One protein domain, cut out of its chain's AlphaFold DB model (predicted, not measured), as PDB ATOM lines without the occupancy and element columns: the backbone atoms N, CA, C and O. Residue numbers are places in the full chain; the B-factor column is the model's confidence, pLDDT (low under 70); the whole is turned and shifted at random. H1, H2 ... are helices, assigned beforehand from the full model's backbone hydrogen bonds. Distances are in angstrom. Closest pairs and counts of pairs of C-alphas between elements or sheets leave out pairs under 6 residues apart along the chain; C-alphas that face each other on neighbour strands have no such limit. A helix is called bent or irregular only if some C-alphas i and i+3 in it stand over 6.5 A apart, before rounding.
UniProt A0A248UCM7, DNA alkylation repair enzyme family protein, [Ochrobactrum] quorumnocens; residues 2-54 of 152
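Overview. This is residues 2 to 54 of the 152 residues of the protein "DNA alkylation repair enzyme family protein" of [Ochrobactrum] quorumnocens (UniProt A0A248UCM7). Three helices lie nearly side by side in a small bundle, their centres making a triangle; the long H3 gives the bundle its length, and the short H1 packs closely along it. H2, the third side, runs opposite to the other two and meets H3 with one part alone, while the last residues, 48 to 54, turn aside at the end of H3 and fold back. The printed part has 53 residues with three named helices, H1, H2 and H3 in chain order, and no named strand; its class is all helix. It is compact, with a radius of gyration of the C-alphas of 10.3 A, and elongated in outline, spanning 30 by 18 by 18 A.

Along the chain. Start with the longest helix, H3, residues 30 to 47: find C-alpha 30 at (248.065, 167.899, 303.828) and go on to C-alpha 47 at (259.471, 165.823, 326.880), 25.8 A away. Next look at H1, residues 2 to 9, which begins at C-alpha 2 at (244.292, 159.421, 315.752) and measures 10.8 A from first to last C-alpha. Then find H2, residues 14 to 26, which measures 18.2 A; it is neither bent nor irregular, but only just: C-alphas 21 and 24 are 6.4 A apart.

Arrangement. From H3, look first to H1: the two touch, and their closest C-alphas are those of Gly 7 and Ala 39, 4.0 A apart. They run the same way at a shallow tilt of 9 degrees. H2 touches H3 with residues 20 to 25 alone, and H3 touches H2 with residues 32 to 36 alone; the closest C-alphas are those of Ser 25 and Gln 33, 6.7 A apart. H2 and H3 form a helical hairpin, running opposite ways at a shallow tilt of 23 degrees. H1 and H2 form another helical hairpin and touch, with the C-alphas of Leu 6 and Ala 16 the closest at 5.2 A. They run opposite ways at a shallow tilt of 31 degrees. The packing of the helices is mostly aligned, their touching pairs standing at shallow tilts. In the backbones of H1 and H3 you will find each O i to N i+4 pair within hydrogen-bond range; in H2 it is 6 of 9.

Size, cuts and confidence. The two C-alphas farthest apart are those of Asp 28 and Glu 50, at 30.8 A. From Gly 2 to Pro 54, the first and last printed C-alphas, it is 24.7 A. The printed part has no cut, and the links H1 to H2 and H2 to H3 are both tight. In the B-factor column the mean pLDDT of the printed part is 94.1, and no printed residue is under 70; the mean for H1 is 83.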
ATOM      1  N   GLY A   2     243.182 160.309 315.349       81.31
ATOM      2  CA  GLY A   2     244.292 159.421 315.752       81.31
ATOM      3  C   GLY A   2     245.654 160.111 315.929       81.31
ATOM      4  O   GLY A   2     246.263 159.981 316.983       81.31
ATOM      5  N   THR A   3     246.089 160.935 314.970       77.75
ATOM      6  CA  THR A   3     247.380 161.657 315.039       77.75
ATOM      7  C   THR A   3     247.514 162.567 316.262       77.75
ATOM      8  O   THR A   3     248.593 162.694 316.830       77.75
ATOM      9  N   PHE A   4     246.414 163.183 316.700       80.62
ATOM     10  CA  PHE A   4     246.419 164.051 317.876       80.62
ATOM     11  C   PHE A   4     246.637 163.253 319.167       80.62
ATOM     12  O   PHE A   4     247.411 163.677 320.021       80.62
ATOM     13  N   LEU A   5     245.998 162.082 319.289       85.31
ATOM     14  CA  LEU A   5     246.190 161.183 320.431       85.31
ATOM     15  C   LEU A   5     247.630 160.664 320.488       85.31
ATOM     16  O   LEU A   5     248.243 160.699 321.549       85.31
ATOM     17  N   LEU A   6     248.191 160.274 319.339       84.62
ATOM     18  CA  LEU A   6     249.584 159.832 319.249       84.62
ATOM     19  C   LEU A   6     250.562 160.908 319.744       84.62
ATOM     20  O   LEU A   6     251.494 160.576 320.462       84.62
ATOM     21  N   GLY A   7     250.327 162.189 319.440       81.94
ATOM     22  CA  GLY A   7     251.170 163.289 319.933       81.94
ATOM     23  C   GLY A   7     251.231 163.404 321.461       81.94
ATOM     24  O   GLY A   7     252.294 163.686 321.998       81.94
ATOM     25  N   HIS A   8     250.120 163.139 322.159       85.81
ATOM     26  CA  HIS A   8     250.064 163.170 323.630       85.81
ATOM     27  C   HIS A   8     250.680 161.920 324.269       85.81
ATOM     28  O   HIS A   8     251.117 161.959 325.415       85.81
ATOM     29  N   LEU A   9     250.693 160.803 323.541       90.56
ATOM     30  CA  LEU A   9     251.286 159.551 324.005       90.56
ATOM     31  C   LEU A   9     252.780 159.465 323.689       90.56
ATOM     32  O   LEU A   9     253.501 158.794 324.413       90.56
ATOM     33  N   ALA A  10     253.262 160.169 322.663       89.88
ATOM     34  CA  ALA A  10     254.621 160.036 322.137       89.88
ATOM     35  C   ALA A  10     255.741 160.310 323.158       89.88
ATOM     36  O   ALA A  10     256.853 159.822 322.979       89.88
ATOM     37  N   ALA A  11     255.477 161.086 324.215       88.94
ATOM     38  CA  ALA A  11     256.451 161.317 325.289       88.94
ATOM     39  C   ALA A  11     256.571 160.126 326.262       88.94
ATOM     40  O   ALA A  11     257.576 159.993 326.956       88.94
ATOM     41  N   LEU A  12     255.549 159.269 326.318       90.19
ATOM     42  CA  LEU A  12     255.453 158.108 327.208       90.19
ATOM     43  C   LEU A  12     255.585 156.775 326.455       90.19
ATOM     44  O   LEU A  12     255.887 155.755 327.069       90.19
ATOM     45  N   ASP A  13     255.353 156.787 325.144       92.38
ATOM     46  CA  ASP A  13     255.306 155.615 324.280       92.38
ATOM     47  C   ASP A  13     256.087 155.867 322.980       92.38
ATOM     48  O   ASP A  13     255.678 156.644 322.108       92.38
ATOM     49  N   LEU A  14     257.223 155.178 322.843       89.81
ATOM     50  CA  LEU A  14     258.076 155.264 321.659       89.81
ATOM     51  C   LEU A  14     257.392 154.705 320.407       89.81
ATOM     52  O   LEU A  14     257.674 155.185 319.309       89.81
ATOM     53  N   ASP A  15     256.464 153.756 320.541       93.62
ATOM     54  CA  ASP A  15     255.736 153.221 319.391       93.62
ATOM     55  C   ASP A  15     254.803 154.280 318.805       93.62
ATOM     56  O   ASP A  15     254.711 154.419 317.582       93.62
ATOM     57  N   ALA A  16     254.182 155.109 319.650       94.12
ATOM     58  CA  ALA A  16     253.405 156.250 319.181       94.12
ATOM     59  C   ALA A  16     254.276 157.238 318.382       94.12
ATOM     60  O   ALA A  16     253.857 157.710 317.319       94.12
ATOM     61  N   LEU A  17     255.505 157.502 318.839       93.38
ATOM     62  CA  LEU A  17     256.460 158.355 318.126       93.38
ATOM     63  C   LEU A  17     256.897 157.739 316.785       93.38
ATOM     64  O   LEU A  17     256.946 158.451 315.780       93.38
ATOM     65  N   HIS A  18     257.152 156.428 316.733       94.62
ATOM     66  CA  HIS A  18     257.467 155.718 315.489       94.62
ATOM     67  C   HIS A  18     256.296 155.746 314.498       94.62
ATOM     68  O   HIS A  18     256.494 156.010 313.314       94.62
ATOM     69  N   ILE A  19     255.055 155.566 314.962       96.12
ATOM     70  CA  ILE A  19     253.869 155.672 314.099       96.12
ATOM     71  C   ILE A  19     253.763 157.079 313.502       96.12
ATOM     72  O   ILE A  19     253.502 157.216 312.304       96.12
ATOM     73  N   LEU A  20     253.991 158.128 314.301       96.62
ATOM     74  CA  LEU A  20     254.018 159.501 313.793       96.62
ATOM     75  C   LEU A  20     255.114 159.681 312.728       96.62
ATOM     76  O   LEU A  20     254.842 160.228 311.657       96.62
ATOM     77  N   LYS A  21     256.331 159.198 313.009       96.94
ATOM     78  CA  LYS A  21     257.506 159.370 312.147       96.94
ATOM     79  C   LYS A  21     257.412 158.610 310.827       96.94
ATOM     80  O   LYS A  21     257.775 159.180 309.799       96.94
ATOM     81  N   ASP A  22     256.940 157.365 310.856       93.94
ATOM     82  CA  ASP A  22     257.098 156.414 309.747       93.94
ATOM     83  C   ASP A  22     255.783 156.104 309.027       93.94
ATOM     84  O   ASP A  22     255.796 155.694 307.869       93.94
ATOM     85  N   ARG A  23     254.628 156.298 309.680       95.25
ATOM     86  CA  ARG A  23     253.314 156.073 309.052       95.25
ATOM     87  C   ARG A  23     252.602 157.372 308.726       95.25
ATOM     88  O   ARG A  23     252.246 157.589 307.575       95.25
ATOM     89  N   VAL A  24     252.407 158.245 309.713       96.62
ATOM     90  CA  VAL A  24     251.628 159.482 309.515       96.62
ATOM     91  C   VAL A  24     252.334 160.446 308.559       96.62
ATOM     92  O   VAL A  24     251.684 161.132 307.774       96.62
ATOM     93  N   SER A  25     253.664 160.478 308.563       96.56
ATOM     94  CA  SER A  25     254.451 161.287 307.622       96.56
ATOM     95  C   SER A  25     254.249 160.905 306.148       96.56
ATOM     96  O   SER A  25     254.476 161.740 305.272       96.56
ATOM     97  N   ASN A  26     253.786 159.685 305.865       96.62
ATOM     98  CA  ASN A  26     253.473 159.206 304.519       96.62
ATOM     99  C   ASN A  26     252.009 159.452 304.108       96.62
ATOM    100  O   ASN A  26     251.617 159.035 303.025       96.62
ATOM    101  N   ASP A  27     251.193 160.095 304.948       96.06
ATOM    102  CA  ASP A  27     249.800 160.409 304.613       96.06
ATOM    103  C   ASP A  27     249.716 161.501 303.527       96.06
ATOM    104  O   ASP A  27     250.366 162.548 303.631       96.06
ATOM    105  N   ASP A  28     248.906 161.274 302.495       93.69
ATOM    106  CA  ASP A  28     248.760 162.198 301.367       93.69
ATOM    107  C   ASP A  28     247.911 163.441 301.707       93.69
ATOM    108  O   ASP A  28     247.990 164.458 301.008       93.69
ATOM    109  N   ASP A  29     247.097 163.413 302.775       95.81
ATOM    110  CA  ASP A  29     246.293 164.574 303.168       95.81
ATOM    111  C   ASP A  29     247.160 165.611 303.893       95.81
ATOM    112  O   ASP A  29     247.605 165.441 305.033       95.81
ATOM    113  N   TRP A  30     247.335 166.769 303.255       94.38
ATOM    114  CA  TRP A  30     248.065 167.899 303.828       94.38
ATOM    115  C   TRP A  30     247.533 168.325 305.206       94.38
ATOM    116  O   TRP A  30     248.309 168.798 306.036       94.38
ATOM    117  N   ARG A  31     246.238 168.127 305.499       95.94
ATOM    118  CA  ARG A  31     245.660 168.417 306.822       95.94
ATOM    119  C   ARG A  31     246.198 167.474 307.888       95.94
ATOM    120  O   ARG A  31     246.410 167.905 309.020       95.94
ATOM    121  N   VAL A  32     246.436 166.207 307.545       96.50
ATOM    122  CA  VAL A  32     247.082 165.243 308.444       96.50
ATOM    123  C   VAL A  32     248.522 165.672 308.708       96.50
ATOM    124  O   VAL A  32     248.946 165.644 309.863       96.50
ATOM    125  N   GLN A  33     249.226 166.191 307.699       96.81
ATOM    126  CA  GLN A  33     250.578 166.734 307.870       96.81
ATOM    127  C   GLN A  33     250.625 167.966 308.795       96.81
ATOM    128  O   GLN A  33     251.557 168.107 309.588       96.81
ATOM    129  N   GLU A  34     249.597 168.827 308.789       96.31
ATOM    130  CA  GLU A  34     249.478 169.904 309.790       96.31
ATOM    131  C   GLU A  34     249.265 169.362 311.209       96.31
ATOM    132  O   GLU A  34     249.786 169.911 312.183       96.31
ATOM    133  N   ILE A  35     248.487 168.284 311.352       96.88
ATOM    134  CA  ILE A  35     248.274 167.649 312.657       96.88
ATOM    135  C   ILE A  35     249.560 166.953 313.120       96.88
ATOM    136  O   ILE A  35     249.870 167.027 314.304       96.88
ATOM    137  N   LEU A  36     250.337 166.348 312.214       98.00
ATOM    138  CA  LEU A  36     251.641 165.755 312.520       98.00
ATOM    139  C   LEU A  36     252.615 166.800 313.076       98.00
ATOM    140  O   LEU A  36     253.246 166.558 314.101       98.00
ATOM    141  N   ALA A  37     252.688 167.983 312.459       98.12
ATOM    142  CA  ALA A  37     253.517 169.082 312.956       98.12
ATOM    143  C   ALA A  37     253.125 169.498 314.388       98.12
ATOM    144  O   ALA A  37     253.983 169.660 315.255       98.12
ATOM    145  N   LYS A  38     251.819 169.605 314.669       97.75
ATOM    146  CA  LYS A  38     251.309 169.912 316.018       97.75
ATOM    147  C   LYS A  38     251.574 168.785 317.018       97.75
ATOM    148  O   LYS A  38     251.913 169.064 318.162       97.75
ATOM    149  N   ALA A  39     251.431 167.531 316.597       97.88
ATOM    150  CA  ALA A  39     251.725 166.365 317.425       97.88
ATOM    151  C   ALA A  39     253.212 166.308 317.801       97.88
ATOM    152  O   ALA A  39     253.542 166.002 318.943       97.88
ATOM    153  N   PHE A  40     254.103 166.668 316.876       98.38
ATOM    154  CA  PHE A  40     255.534 166.745 317.147       98.38
ATOM    155  C   PHE A  40     255.897 167.880 318.122       98.38
ATOM    156  O   PHE A  40     256.715 167.682 319.021       98.38
ATOM    157  N   ASP A  41     255.269 169.057 318.002       98.50
ATOM    158  CA  ASP A  41     255.433 170.137 318.993       98.50
ATOM    159  C   ASP A  41     254.915 169.714 320.375       98.50
ATOM    160  O   ASP A  41     255.571 169.988 321.379       98.50
ATOM    161  N   GLN A  42     253.792 168.989 320.430       97.88
ATOM    162  CA  GLN A  42     253.253 168.436 321.676       97.88
ATOM    163  C   GLN A  42     254.238 167.454 322.330       97.88
ATOM    164  O   GLN A  42     254.564 167.616 323.503       97.88
ATOM    165  N   PHE A  43     254.811 166.526 321.557       97.88
ATOM    166  CA  PHE A  43     255.879 165.638 322.029       97.88
ATOM    167  C   PHE A  43     257.067 166.419 322.619       97.88
ATOM    168  O   PHE A  43     257.535 166.115 323.720       97.88
ATOM    169  N   CYS A  44     257.546 167.452 321.914       98.19
ATOM    170  CA  CYS A  44     258.662 168.277 322.384       98.19
ATOM    171  C   CYS A  44     258.314 169.046 323.662       98.19
ATOM    172  O   CYS A  44     259.169 169.221 324.531       98.19
ATOM    173  N   ARG A  45     257.068 169.510 323.782       97.75
ATOM    174  CA  ARG A  45     256.562 170.198 324.969       97.75
ATOM    175  C   ARG A  45     256.528 169.275 326.182       97.75
ATOM    176  O   ARG A  45     257.001 169.687 327.238       97.75
ATOM    177  N   ASP A  46     256.004 168.066 326.020       97.19
ATOM    178  CA  ASP A  46     255.831 167.104 327.113       97.19
ATOM    179  C   ASP A  46     257.168 166.481 327.545       97.19
ATOM    180  O   ASP A  46     257.384 166.235 328.729       97.19
ATOM    181  N   THR A  47     258.103 166.307 326.607       96.81
ATOM    182  CA  THR A  47     259.471 165.823 326.880       96.81
ATOM    183  C   THR A  47     260.384 166.928 327.431       96.81
ATOM    184  O   THR A  47     261.332 166.663 328.168       96.81
ATOM    185  N   GLY A  48     260.118 168.182 327.062       98.19
ATOM    186  CA  GLY A  48     261.027 169.312 327.225       98.19
ATOM    187  C   GLY A  48     261.941 169.485 326.007       98.19
ATOM    188  O   GLY A  48     262.658 168.573 325.607       98.19
ATOM    189  N   TYR A  49     261.959 170.688 325.426       98.38
ATOM    190  CA  TYR A  49     262.626 170.969 324.144       98.38
ATOM    191  C   TYR A  49     264.141 170.689 324.128       98.38
ATOM    192  O   TYR A  49     264.670 170.304 323.087       98.38
ATOM    193  N   GLU A  50     264.846 170.856 325.255       98.44
ATOM    194  CA  GLU A  50     266.267 170.478 325.357       98.44
ATOM    195  C   GLU A  50     266.444 168.955 325.335       98.44
ATOM    196  O   GLU A  50     267.262 168.436 324.579       98.44
ATOM    197  N   ALA A  51     265.634 168.232 326.112       98.06
ATOM    198  CA  ALA A  51     265.660 166.773 326.169       98.06
ATOM    199  C   ALA A  51     265.190 166.127 324.852       98.06
ATOM    200  O   ALA A  51     265.695 165.077 324.468       98.06
ATOM    201  N   ALA A  52     264.290 166.786 324.117       98.31
ATOM    202  CA  ALA A  52     263.814 166.353 322.804       98.31
ATOM    203  C   ALA A  52     264.826 166.596 321.665       98.31
ATOM    204  O   ALA A  52     264.614 166.125 320.546       98.31
ATOM    205  N   LEU A  53     265.935 167.305 321.910       98.44
ATOM    206  CA  LEU A  53     266.904 167.684 320.876       98.44
ATOM    207  C   LEU A  53     267.479 166.502 320.062       98.44
ATOM    208  O   LEU A  53     267.646 166.670 318.850       98.44
ATOM    209  N   PRO A  54     267.769 165.318 320.644       98.38
ATOM    210  CA  PRO A  54     268.170 164.143 319.870       98.38
ATOM    211  C   PRO A  54     267.102 163.710 318.856       98.38
ATOM    212  O   PRO A  54     267.434 163.476 317.696       98.38
TER     213      PRO A  54